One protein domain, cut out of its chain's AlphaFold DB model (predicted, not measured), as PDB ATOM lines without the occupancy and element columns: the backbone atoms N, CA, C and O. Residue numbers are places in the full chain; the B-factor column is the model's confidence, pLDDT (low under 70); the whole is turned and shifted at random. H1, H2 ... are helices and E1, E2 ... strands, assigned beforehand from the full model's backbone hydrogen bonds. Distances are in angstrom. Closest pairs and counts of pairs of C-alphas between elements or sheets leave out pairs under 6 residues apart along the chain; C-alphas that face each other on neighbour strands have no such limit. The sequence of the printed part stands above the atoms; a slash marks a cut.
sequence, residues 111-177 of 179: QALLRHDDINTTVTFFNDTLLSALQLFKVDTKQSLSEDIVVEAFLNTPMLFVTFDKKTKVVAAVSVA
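This is residues 111 to 177 of the 179 residues of an uncharacterized protein of Pocillopora damicornis (UniProt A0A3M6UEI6). Two separate antiparallel hairpins, E1-E2 and E3-E4, meet where E2 passes E4; H1 packs on E4, H2 lies close to H1, and residues 115 to 120 stick out. The printed part has 67 residues in the order E1 E2 H1 H2 E3 E4, mixed in class, compact with a radius of gyration of the C-alphas of 11.7 A, spanning 33 by 22 by 21 A.

Start at the hairpin of E1, residues 111 to 116, and E2, residues 119 to 126; N 114 and O 121 are 2.9 A apart. In the hairpin of E3, residues 160 to 164, and E4, residues 171 to 176, find N 163 and O 173 at 2.9 A. The closest C-alphas of E2 and E4, Phe 125 and Val 171, are 5.4 A apart. For H1, residues 127 to 136, and E4 they are Ala 133 and Val 174, 6.0 A. H2, residues 147 to 155, is close to H1 but not clearly touching: C-alphas 134 and 153, the closest, are 7.1 A apart, at a steep tilt of 56 degrees. In H1 and H2 every O i to N i+4 pair is within hydrogen-bond range.

Find C-alpha 111 at (-3.659, -19.024, -1.842), where E1 begins. E2 runs 22.3 A; E4 ends at (4.326, -20.871, -18.401).

The farthest C-alphas, Asp 118 and Gln 143, are 35.9 A apart. The printed part has no cut; residue 177 is under 70 in pLDDT.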
ATOM      1  N   GLN A 111      -2.331 -18.932  -1.244       93.12
ATOM      2  CA  GLN A 111      -3.659 -19.024  -1.842       93.12
ATOM      3  C   GLN A 111      -3.802 -17.923  -2.880       93.12
ATOM      4  O   GLN A 111      -3.692 -16.746  -2.549       93.12
ATOM      5  N   ALA A 112      -4.048 -18.315  -4.127       90.38
ATOM      6  CA  ALA A 112      -4.216 -17.388  -5.237       90.38
ATOM      7  C   ALA A 112      -5.622 -17.520  -5.821       90.38
ATOM      8  O   ALA A 112      -6.144 -18.628  -5.972       90.38
ATOM      9  N   LEU A 113      -6.231 -16.386  -6.163       91.31
ATOM     10  CA  LEU A 113      -7.467 -16.344  -6.933       91.31
ATOM     11  C   LEU A 113      -7.106 -16.261  -8.417       91.31
ATOM     12  O   LEU A 113      -6.587 -15.245  -8.868       91.31
ATOM     13  N   LEU A 114      -7.369 -17.329  -9.164       89.25
ATOM     14  CA  LEU A 114      -7.123 -17.389 -10.602       89.25
ATOM     15  C   LEU A 114      -8.428 -17.163 -11.359       89.25
ATOM     16  O   LEU A 114      -9.467 -17.690 -10.960       89.25
ATOM     17  N   ARG A 115      -8.376 -16.420 -12.463       86.94
ATOM     18  CA  ARG A 115      -9.518 -16.225 -13.363       86.94
ATOM     19  C   ARG A 115      -9.285 -16.982 -14.665       86.94
ATOM     20  O   ARG A 115      -8.230 -16.833 -15.273       86.94
ATOM     21  N   HIS A 116     -10.275 -17.758 -15.089       85.62
ATOM     22  CA  HIS A 116     -10.306 -18.440 -16.384       85.62
ATOM     23  C   HIS A 116     -11.723 -18.342 -16.955       85.62
ATOM     24  O   HIS A 116     -12.659 -18.770 -16.283       85.62
ATOM     25  N   ASP A 117     -11.887 -17.775 -18.153       81.88
ATOM     26  CA  ASP A 117     -13.185 -17.591 -18.832       81.88
ATOM     27  C   ASP A 117     -14.294 -17.055 -17.903       81.88
ATOM     28  O   ASP A 117     -15.355 -17.654 -17.751       81.88
ATOM     29  N   ASP A 118     -14.004 -15.952 -17.203       84.62
ATOM     30  CA  ASP A 118     -14.883 -15.291 -16.213       84.62
ATOM     31  C   ASP A 118     -15.207 -16.081 -14.936       84.62
ATOM     32  O   ASP A 118     -15.886 -15.571 -14.040       84.62
ATOM     33  N   ILE A 119     -14.645 -17.277 -14.778       88.00
ATOM     34  CA  ILE A 119     -14.753 -18.068 -13.557       88.00
ATOM     35  C   ILE A 119     -13.539 -17.791 -12.674       88.00
ATOM     36  O   ILE A 119     -12.394 -18.056 -13.040       88.00
ATOM     37  N   ASN A 120     -13.806 -17.313 -11.462       91.38
ATOM     38  CA  ASN A 120     -12.792 -17.169 -10.429       91.38
ATOM     39  C   ASN A 120     -12.666 -18.474  -9.636       91.38
ATOM     40  O   ASN A 120     -13.645 -18.982  -9.087       91.38
ATOM     41  N   THR A 121     -11.452 -19.004  -9.542       91.69
ATOM     42  CA  THR A 121     -11.127 -20.202  -8.768       91.69
ATOM     43  C   THR A 121      -9.990 -19.901  -7.807       91.69
ATOM     44  O   THR A 121      -8.885 -19.559  -8.220       91.69
ATOM     45  N   THR A 122     -10.239 -20.067  -6.510       94.50
ATOM     46  CA  THR A 122      -9.172 -20.059  -5.507       94.50
ATOM     47  C   THR A 122      -8.427 -21.384  -5.555       94.50
ATOM     48  O   THR A 122      -9.047 -22.446  -5.447       94.50
ATOM     49  N   VAL A 123      -7.106 -21.325  -5.689       93.62
ATOM     50  CA  VAL A 123      -6.218 -22.492  -5.650       93.62
ATOM     51  C   VAL A 123      -5.149 -22.320  -4.577       93.62
ATOM     52  O   VAL A 123      -4.808 -21.201  -4.190       93.62
ATOM     53  N   THR A 124      -4.623 -23.443  -4.095       94.06
ATOM     54  CA  THR A 124      -3.580 -23.479  -3.065       94.06
ATOM     55  C   THR A 124      -2.283 -24.033  -3.639       94.06
ATOM     56  O   THR A 124      -2.249 -25.177  -4.095       94.06
ATOM     57  N   PHE A 125      -1.214 -23.244  -3.562       92.19
ATOM     58  CA  PHE A 125       0.152 -23.666  -3.849       92.19
ATOM     59  C   PHE A 125       0.848 -24.016  -2.533       92.19
ATOM     60  O   PHE A 125       0.948 -23.184  -1.625       92.19
ATOM     61  N   PHE A 126       1.352 -25.243  -2.439       90.62
ATOM     62  CA  PHE A 126       2.247 -25.658  -1.359       90.62
ATOM     63  C   PHE A 126       3.704 -25.490  -1.771       90.62
ATOM     64  O   PHE A 126       3.996 -25.303  -2.952       90.62
ATOM     65  N   ASN A 127       4.593 -25.584  -0.783       89.50
ATOM     66  CA  ASN A 127       6.027 -25.340  -0.880       89.50
ATOM     67  C   ASN A 127       6.635 -25.689  -2.245       89.50
ATOM     68  O   ASN A 127       7.106 -24.800  -2.938       89.50
ATOM     69  N   ASP A 128       6.554 -26.949  -2.662       89.69
ATOM     70  CA  ASP A 128       7.236 -27.408  -3.874       89.69
ATOM     71  C   ASP A 128       6.655 -26.748  -5.129       89.69
ATOM     72  O   ASP A 128       7.393 -26.176  -5.923       89.69
ATOM     73  N   THR A 129       5.325 -26.714  -5.259       91.69
ATOM     74  CA  THR A 129       4.647 -26.057  -6.391       91.69
ATOM     75  C   THR A 129       4.846 -24.545  -6.423       91.69
ATOM     76  O   THR A 129       4.933 -23.967  -7.505       91.69
ATOM     77  N   LEU A 130       4.943 -23.900  -5.257       91.31
ATOM     78  CA  LEU A 130       5.217 -22.472  -5.174       91.31
ATOM     79  C   LEU A 130       6.653 -22.177  -5.609       91.31
ATOM     80  O   LEU A 130       6.871 -21.283  -6.421       91.31
ATOM     81  N   LEU A 131       7.624 -22.942  -5.105       91.00
ATOM     82  CA  LEU A 131       9.026 -22.792  -5.489       91.00
ATOM     83  C   LEU A 131       9.227 -23.086  -6.982       91.00
ATOM     84  O   LEU A 131       9.953 -22.346  -7.641       91.00
ATOM     85  N   SER A 132       8.542 -24.091  -7.539       90.25
ATOM     86  CA  SER A 132       8.539 -24.345  -8.984       90.25
ATOM     87  C   SER A 132       7.977 -23.163  -9.776       90.25
ATOM     88  O   SER A 132       8.587 -22.761 -10.762       90.25
ATOM     89  N   ALA A 133       6.866 -22.560  -9.338       90.62
ATOM     90  CA  ALA A 133       6.315 -21.370  -9.989       90.62
ATOM     91  C   ALA A 133       7.305 -20.191  -9.956       90.62
ATOM     92  O   ALA A 133       7.601 -19.597 -10.988       90.62
ATOM     93  N   LEU A 134       7.895 -19.902  -8.793       90.94
ATOM     94  CA  LEU A 134       8.870 -18.816  -8.632       90.94
ATOM     95  C   LEU A 134      10.129 -19.015  -9.492       90.94
ATOM     96  O   LEU A 134      10.661 -18.047 -10.036       90.94
ATOM     97  N   GLN A 135      10.583 -20.258  -9.666       89.94
ATOM     98  CA  GLN A 135      11.691 -20.579 -10.571       89.94
ATOM     99  C   GLN A 135      11.348 -20.274 -12.031       89.94
ATOM    100  O   GLN A 135      12.190 -19.732 -12.749       89.94
ATOM    101  N   LEU A 136      10.114 -20.553 -12.463       88.81
ATOM    102  CA  LEU A 136       9.639 -20.169 -13.796       88.81
ATOM    103  C   LEU A 136       9.621 -18.642 -13.976       88.81
ATOM    104  O   LEU A 136       9.893 -18.146 -15.067       88.81
ATOM    105  N   PHE A 137       9.384 -17.897 -12.893       88.94
ATOM    106  CA  PHE A 137       9.422 -16.430 -12.870       88.94
ATOM    107  C   PHE A 137      10.838 -15.859 -12.718       88.94
ATOM    108  O   PHE A 137      11.003 -14.645 -12.628       88.94
ATOM    109  N   LYS A 138      11.871 -16.716 -12.708       87.44
ATOM    110  CA  LYS A 138      13.286 -16.345 -12.529       87.44
ATOM    111  C   LYS A 138      13.584 -15.660 -11.185       87.44
ATOM    112  O   LYS A 138      14.545 -14.900 -11.082       87.44
ATOM    113  N   VAL A 139      12.792 -15.946 -10.152       87.81
ATOM    114  CA  VAL A 139      13.040 -15.474  -8.782       87.81
ATOM    115  C   VAL A 139      14.081 -16.375  -8.114       87.81
ATOM    116  O   VAL A 139      13.991 -17.601  -8.189       87.81
ATOM    117  N   ASP A 140      15.072 -15.785  -7.437       85.06
ATOM    118  CA  ASP A 140      16.069 -16.548  -6.678       85.06
ATOM    119  C   ASP A 140      15.449 -17.149  -5.408       85.06
ATOM    120  O   ASP A 140      15.312 -16.500  -4.372       85.06
ATOM    121  N   THR A 141      15.090 -18.430  -5.482       82.12
ATOM    122  CA  THR A 141      14.496 -19.174  -4.368       82.12
ATOM    123  C   THR A 141      15.512 -19.656  -3.329       82.12
ATOM    124  O   THR A 141      15.128 -20.357  -2.394       82.12
ATOM    125  N   LYS A 142      16.814 -19.372  -3.492       77.00
ATOM    126  CA  LYS A 142      17.852 -19.783  -2.523       77.00
ATOM    127  C   LYS A 142      17.979 -18.815  -1.347       77.00
ATOM    128  O   LYS A 142      18.630 -19.146  -0.357       77.00
ATOM    129  N   GLN A 143      17.377 -17.634  -1.454       71.44
ATOM    130  CA  GLN A 143      17.359 -16.614  -0.411       71.44
ATOM    131  C   GLN A 143      16.049 -16.656   0.383       71.44
ATOM    132  O   GLN A 143      15.095 -17.342   0.022       71.44
ATOM    133  N   SER A 144      16.004 -15.922   1.498       74.62
ATOM    134  CA  SER A 144      14.777 -15.775   2.283       74.62
ATOM    135  C   SER A 144      13.710 -15.046   1.460       74.62
ATOM    136  O   SER A 144      13.824 -13.846   1.235       74.62
ATOM    137  N   LEU A 145      12.664 -15.762   1.047       82.38
ATOM    138  CA  LEU A 145      11.513 -15.186   0.346       82.38
ATOM    139  C   LEU A 145      10.616 -14.414   1.326       82.38
ATOM    140  O   LEU A 145      10.126 -14.996   2.299       82.38
ATOM    141  N   SER A 146      10.405 -13.119   1.075       85.44
ATOM    142  CA  SER A 146       9.391 -12.311   1.765       85.44
ATOM    143  C   SER A 146       8.031 -12.424   1.071       85.44
ATOM    144  O   SER A 146       7.944 -12.848  -0.080       85.44
ATOM    145  N   GLU A 147       6.966 -12.029   1.771       86.69
ATOM    146  CA  GLU A 147       5.613 -11.985   1.206       86.69
ATOM    147  C   GLU A 147       5.548 -11.078  -0.031       86.69
ATOM    148  O   GLU A 147       5.074 -11.519  -1.076       86.69
ATOM    149  N   ASP A 148       6.121  -9.874   0.051       87.88
ATOM    150  CA  ASP A 148       6.113  -8.893  -1.040       87.88
ATOM    151  C   ASP A 148       6.763  -9.435  -2.321       87.88
ATOM    152  O   ASP A 148       6.193  -9.298  -3.399       87.88
ATOM    153  N   ILE A 149       7.905 -10.126  -2.202       88.94
ATOM    154  CA  ILE A 149       8.607 -10.727  -3.351       88.94
ATOM    155  C   ILE A 149       7.723 -11.776  -4.036       88.94
ATOM    156  O   ILE A 149       7.662 -11.842  -5.264       88.94
ATOM    157  N   VAL A 150       7.042 -12.613  -3.248       90.62
ATOM    158  CA  VAL A 150       6.171 -13.666  -3.785       90.62
ATOM    159  C   VAL A 150       4.953 -13.049  -4.469       90.62
ATOM    160  O   VAL A 150       4.610 -13.454  -5.579       90.62
ATOM    161  N   VAL A 151       4.314 -12.064  -3.837       90.12
ATOM    162  CA  VAL A 151       3.134 -11.388  -4.392       90.12
ATOM    163  C   VAL A 151       3.486 -10.661  -5.689       90.12
ATOM    164  O   VAL A 151       2.807 -10.860  -6.696       90.12
ATOM    165  N   GLU A 152       4.570  -9.885  -5.699       91.00
ATOM    166  CA  GLU A 152       5.032  -9.157  -6.882       91.00
ATOM    167  C   GLU A 152       5.324 -10.105  -8.055       91.00
ATOM    168  O   GLU A 152       4.883  -9.855  -9.178       91.00
ATOM    169  N   ALA A 153       5.990 -11.235  -7.802       90.75
ATOM    170  CA  ALA A 153       6.296 -12.216  -8.842       90.75
ATOM    171  C   ALA A 153       5.031 -12.802  -9.494       90.75
ATOM    172  O   ALA A 153       4.952 -12.909 -10.719       90.75
ATOM    173  N   PHE A 154       4.018 -13.148  -8.692       90.44
ATOM    174  CA  PHE A 154       2.757 -13.680  -9.216       90.44
ATOM    175  C   PHE A 154       1.942 -12.621  -9.968       90.44
ATOM    176  O   PHE A 154       1.350 -12.944 -10.996       90.44
ATOM    177  N   LEU A 155       1.924 -11.371  -9.497       89.12
ATOM    178  CA  LEU A 155       1.189 -10.282 -10.152       89.12
ATOM    179  C   LEU A 155       1.841  -9.819 -11.463       89.12
ATOM    180  O   LEU A 155       1.132  -9.418 -12.382       89.12
ATOM    181  N   ASN A 156       3.169  -9.912 -11.572       88.62
ATOM    182  CA  ASN A 156       3.911  -9.557 -12.786       88.62
ATOM    183  C   ASN A 156       3.944 -10.683 -13.837       88.62
ATOM    184  O   ASN A 156       4.484 -10.491 -14.928       88.62
ATOM    185  N   THR A 157       3.391 -11.861 -13.533       82.69
ATOM    186  CA  THR A 157       3.401 -13.004 -14.454       82.69
ATOM    187  C   THR A 157       2.282 -12.875 -15.497       82.69
ATOM    188  O   THR A 157       1.109 -12.871 -15.124       82.69
ATOM    189  N   PRO A 158       2.601 -12.829 -16.806       74.06
ATOM    190  CA  PRO A 158       1.615 -12.512 -17.841       74.06
ATOM    191  C   PRO A 158       0.588 -13.625 -18.105       74.06
ATOM    192  O   PRO A 158      -0.584 -13.327 -18.316       74.06
ATOM    193  N   MET A 159       0.987 -14.904 -18.096       81.75
ATOM    194  CA  MET A 159       0.051 -16.027 -18.232       81.75
ATOM    195  C   MET A 159       0.644 -17.311 -17.646       81.75
ATOM    196  O   MET A 159       1.792 -17.659 -17.922       81.75
ATOM    197  N   LEU A 160      -0.149 -18.021 -16.842       85.31
ATOM    198  CA  LEU A 160       0.266 -19.222 -16.121       85.31
ATOM    199  C   LEU A 160      -0.707 -20.365 -16.404       85.31
ATOM    200  O   LEU A 160      -1.918 -20.205 -16.252       85.31
ATOM    201  N   PHE A 161      -0.180 -21.539 -16.735       88.81
ATOM    202  CA  PHE A 161      -0.953 -22.771 -16.764       88.81
ATOM    203  C   PHE A 161      -0.820 -23.483 -15.423       88.81
ATOM    204  O   PHE A 161       0.277 -23.798 -14.959       88.81
ATOM    205  N   VAL A 162      -1.961 -23.740 -14.789       91.00
ATOM    206  CA  VAL A 162      -2.027 -24.347 -13.460       91.00
ATOM    207  C   VAL A 162      -2.873 -25.603 -13.533       91.00
ATOM    208  O   VAL A 162      -4.064 -25.549 -13.837       91.00
ATOM    209  N   THR A 163      -2.266 -26.742 -13.210       93.06
ATOM    210  CA  THR A 163      -2.993 -28.001 -13.028       93.06
ATOM    211  C   THR A 163      -3.265 -28.187 -11.546       93.06
ATOM    212  O   THR A 163      -2.334 -28.170 -10.742       93.06
ATOM    213  N   PHE A 164      -4.528 -28.375 -11.167       93.94
ATOM    214  CA  PHE A 164      -4.923 -28.534  -9.769       93.94
ATOM    215  C   PHE A 164      -6.016 -29.588  -9.594       93.94
ATOM    216  O   PHE A 164      -6.825 -29.848 -10.488       93.94
ATOM    217  N   ASP A 165      -6.057 -30.185  -8.407       93.62
ATOM    218  CA  ASP A 165      -7.098 -31.131  -8.027       93.62
ATOM    219  C   ASP A 165      -8.437 -30.401  -7.834       93.62
ATOM    220  O   ASP A 165      -8.563 -29.466  -7.043       93.62
ATOM    221  N   LYS A 166      -9.479 -30.826  -8.556       89.06
ATOM    222  CA  LYS A 166     -10.765 -30.108  -8.579       89.06
ATOM    223  C   LYS A 166     -11.488 -30.087  -7.230       89.06
ATOM    224  O   LYS A 166     -12.275 -29.159  -7.017       89.06
ATOM    225  N   LYS A 167     -11.255 -31.079  -6.362       91.75
ATOM    226  CA  LYS A 167     -11.946 -31.245  -5.075       91.75
ATOM    227  C   LYS A 167     -11.255 -30.455  -3.968       91.75
ATOM    228  O   LYS A 167     -11.914 -29.749  -3.216       91.75
ATOM    229  N   THR A 168      -9.940 -30.585  -3.877       91.62
ATOM    230  CA  THR A 168      -9.098 -29.972  -2.842       91.62
ATOM    231  C   THR A 168      -8.584 -28.590  -3.238       91.62
ATOM    232  O   THR A 168      -8.147 -27.840  -2.370       91.62
ATOM    233  N   LYS A 169      -8.644 -28.242  -4.532       93.12
ATOM    234  CA  LYS A 169      -8.084 -27.014  -5.123       93.12
ATOM    235  C   LYS A 169      -6.574 -26.866  -4.921       93.12
ATOM    236  O   LYS A 169      -6.039 -25.762  -5.009       93.12
ATOM    237  N   VAL A 170      -5.885 -27.973  -4.656       94.12
ATOM    238  CA  VAL A 170      -4.433 -28.005  -4.487       94.12
ATOM    239  C   VAL A 170      -3.768 -28.089  -5.851       94.12
ATOM    240  O   VAL A 170      -4.118 -28.945  -6.666       94.12
ATOM    241  N   VAL A 171      -2.815 -27.194  -6.092       92.75
ATOM    242  CA  VAL A 171      -2.007 -27.182  -7.308       92.75
ATOM    243  C   VAL A 171      -1.084 -28.396  -7.316       92.75
ATOM    244  O   VAL A 171      -0.421 -28.689  -6.326       92.75
ATOM    245  N   ALA A 172      -1.064 -29.102  -8.441       92.44
ATOM    246  CA  ALA A 172      -0.203 -30.250  -8.692       92.44
ATOM    247  C   ALA A 172       0.981 -29.884  -9.598       92.44
ATOM    248  O   ALA A 172       2.074 -30.413  -9.416       92.44
ATOM    249  N   ALA A 173       0.776 -28.981 -10.562       90.62
ATOM    250  CA  ALA A 173       1.814 -28.560 -11.495       90.62
ATOM    251  C   ALA A 173       1.569 -27.141 -12.018       90.62
ATOM    252  O   ALA A 173       0.427 -26.673 -12.079       90.62
ATOM    253  N   VAL A 174       2.662 -26.491 -12.414       90.12
ATOM    254  CA  VAL A 174       2.692 -25.124 -12.934       90.12
ATOM    255  C   VAL A 174       3.584 -25.090 -14.167       90.12
ATOM    256  O   VAL A 174       4.675 -25.660 -14.149       90.12
ATOM    257  N   SER A 175       3.138 -24.413 -15.217       87.50
ATOM    258  CA  SER A 175       3.945 -24.108 -16.397       87.50
ATOM    259  C   SER A 175       3.617 -22.712 -16.921       87.50
ATOM    260  O   SER A 175       2.583 -22.127 -16.594       87.50
ATOM    261  N   VAL A 176       4.524 -22.153 -17.714       79.19
ATOM    262  CA  VAL A 176       4.326 -20.871 -18.401       79.19
ATOM    263  C   VAL A 176       3.876 -21.156 -19.826       79.19
ATOM    264  O   VAL A 176       4.247 -22.185 -20.392       79.19
ATOM    265  N   ALA A 177       3.084 -20.260 -20.408       67.94
ATOM    266  CA  ALA A 177       2.890 -20.275 -21.850       67.94
ATOM    267  C   ALA A 177       4.232 -19.952 -22.517       67.94
ATOM    268  O   ALA A 177       4.800 -18.889 -22.267       67.94
TER     269      ALA A 177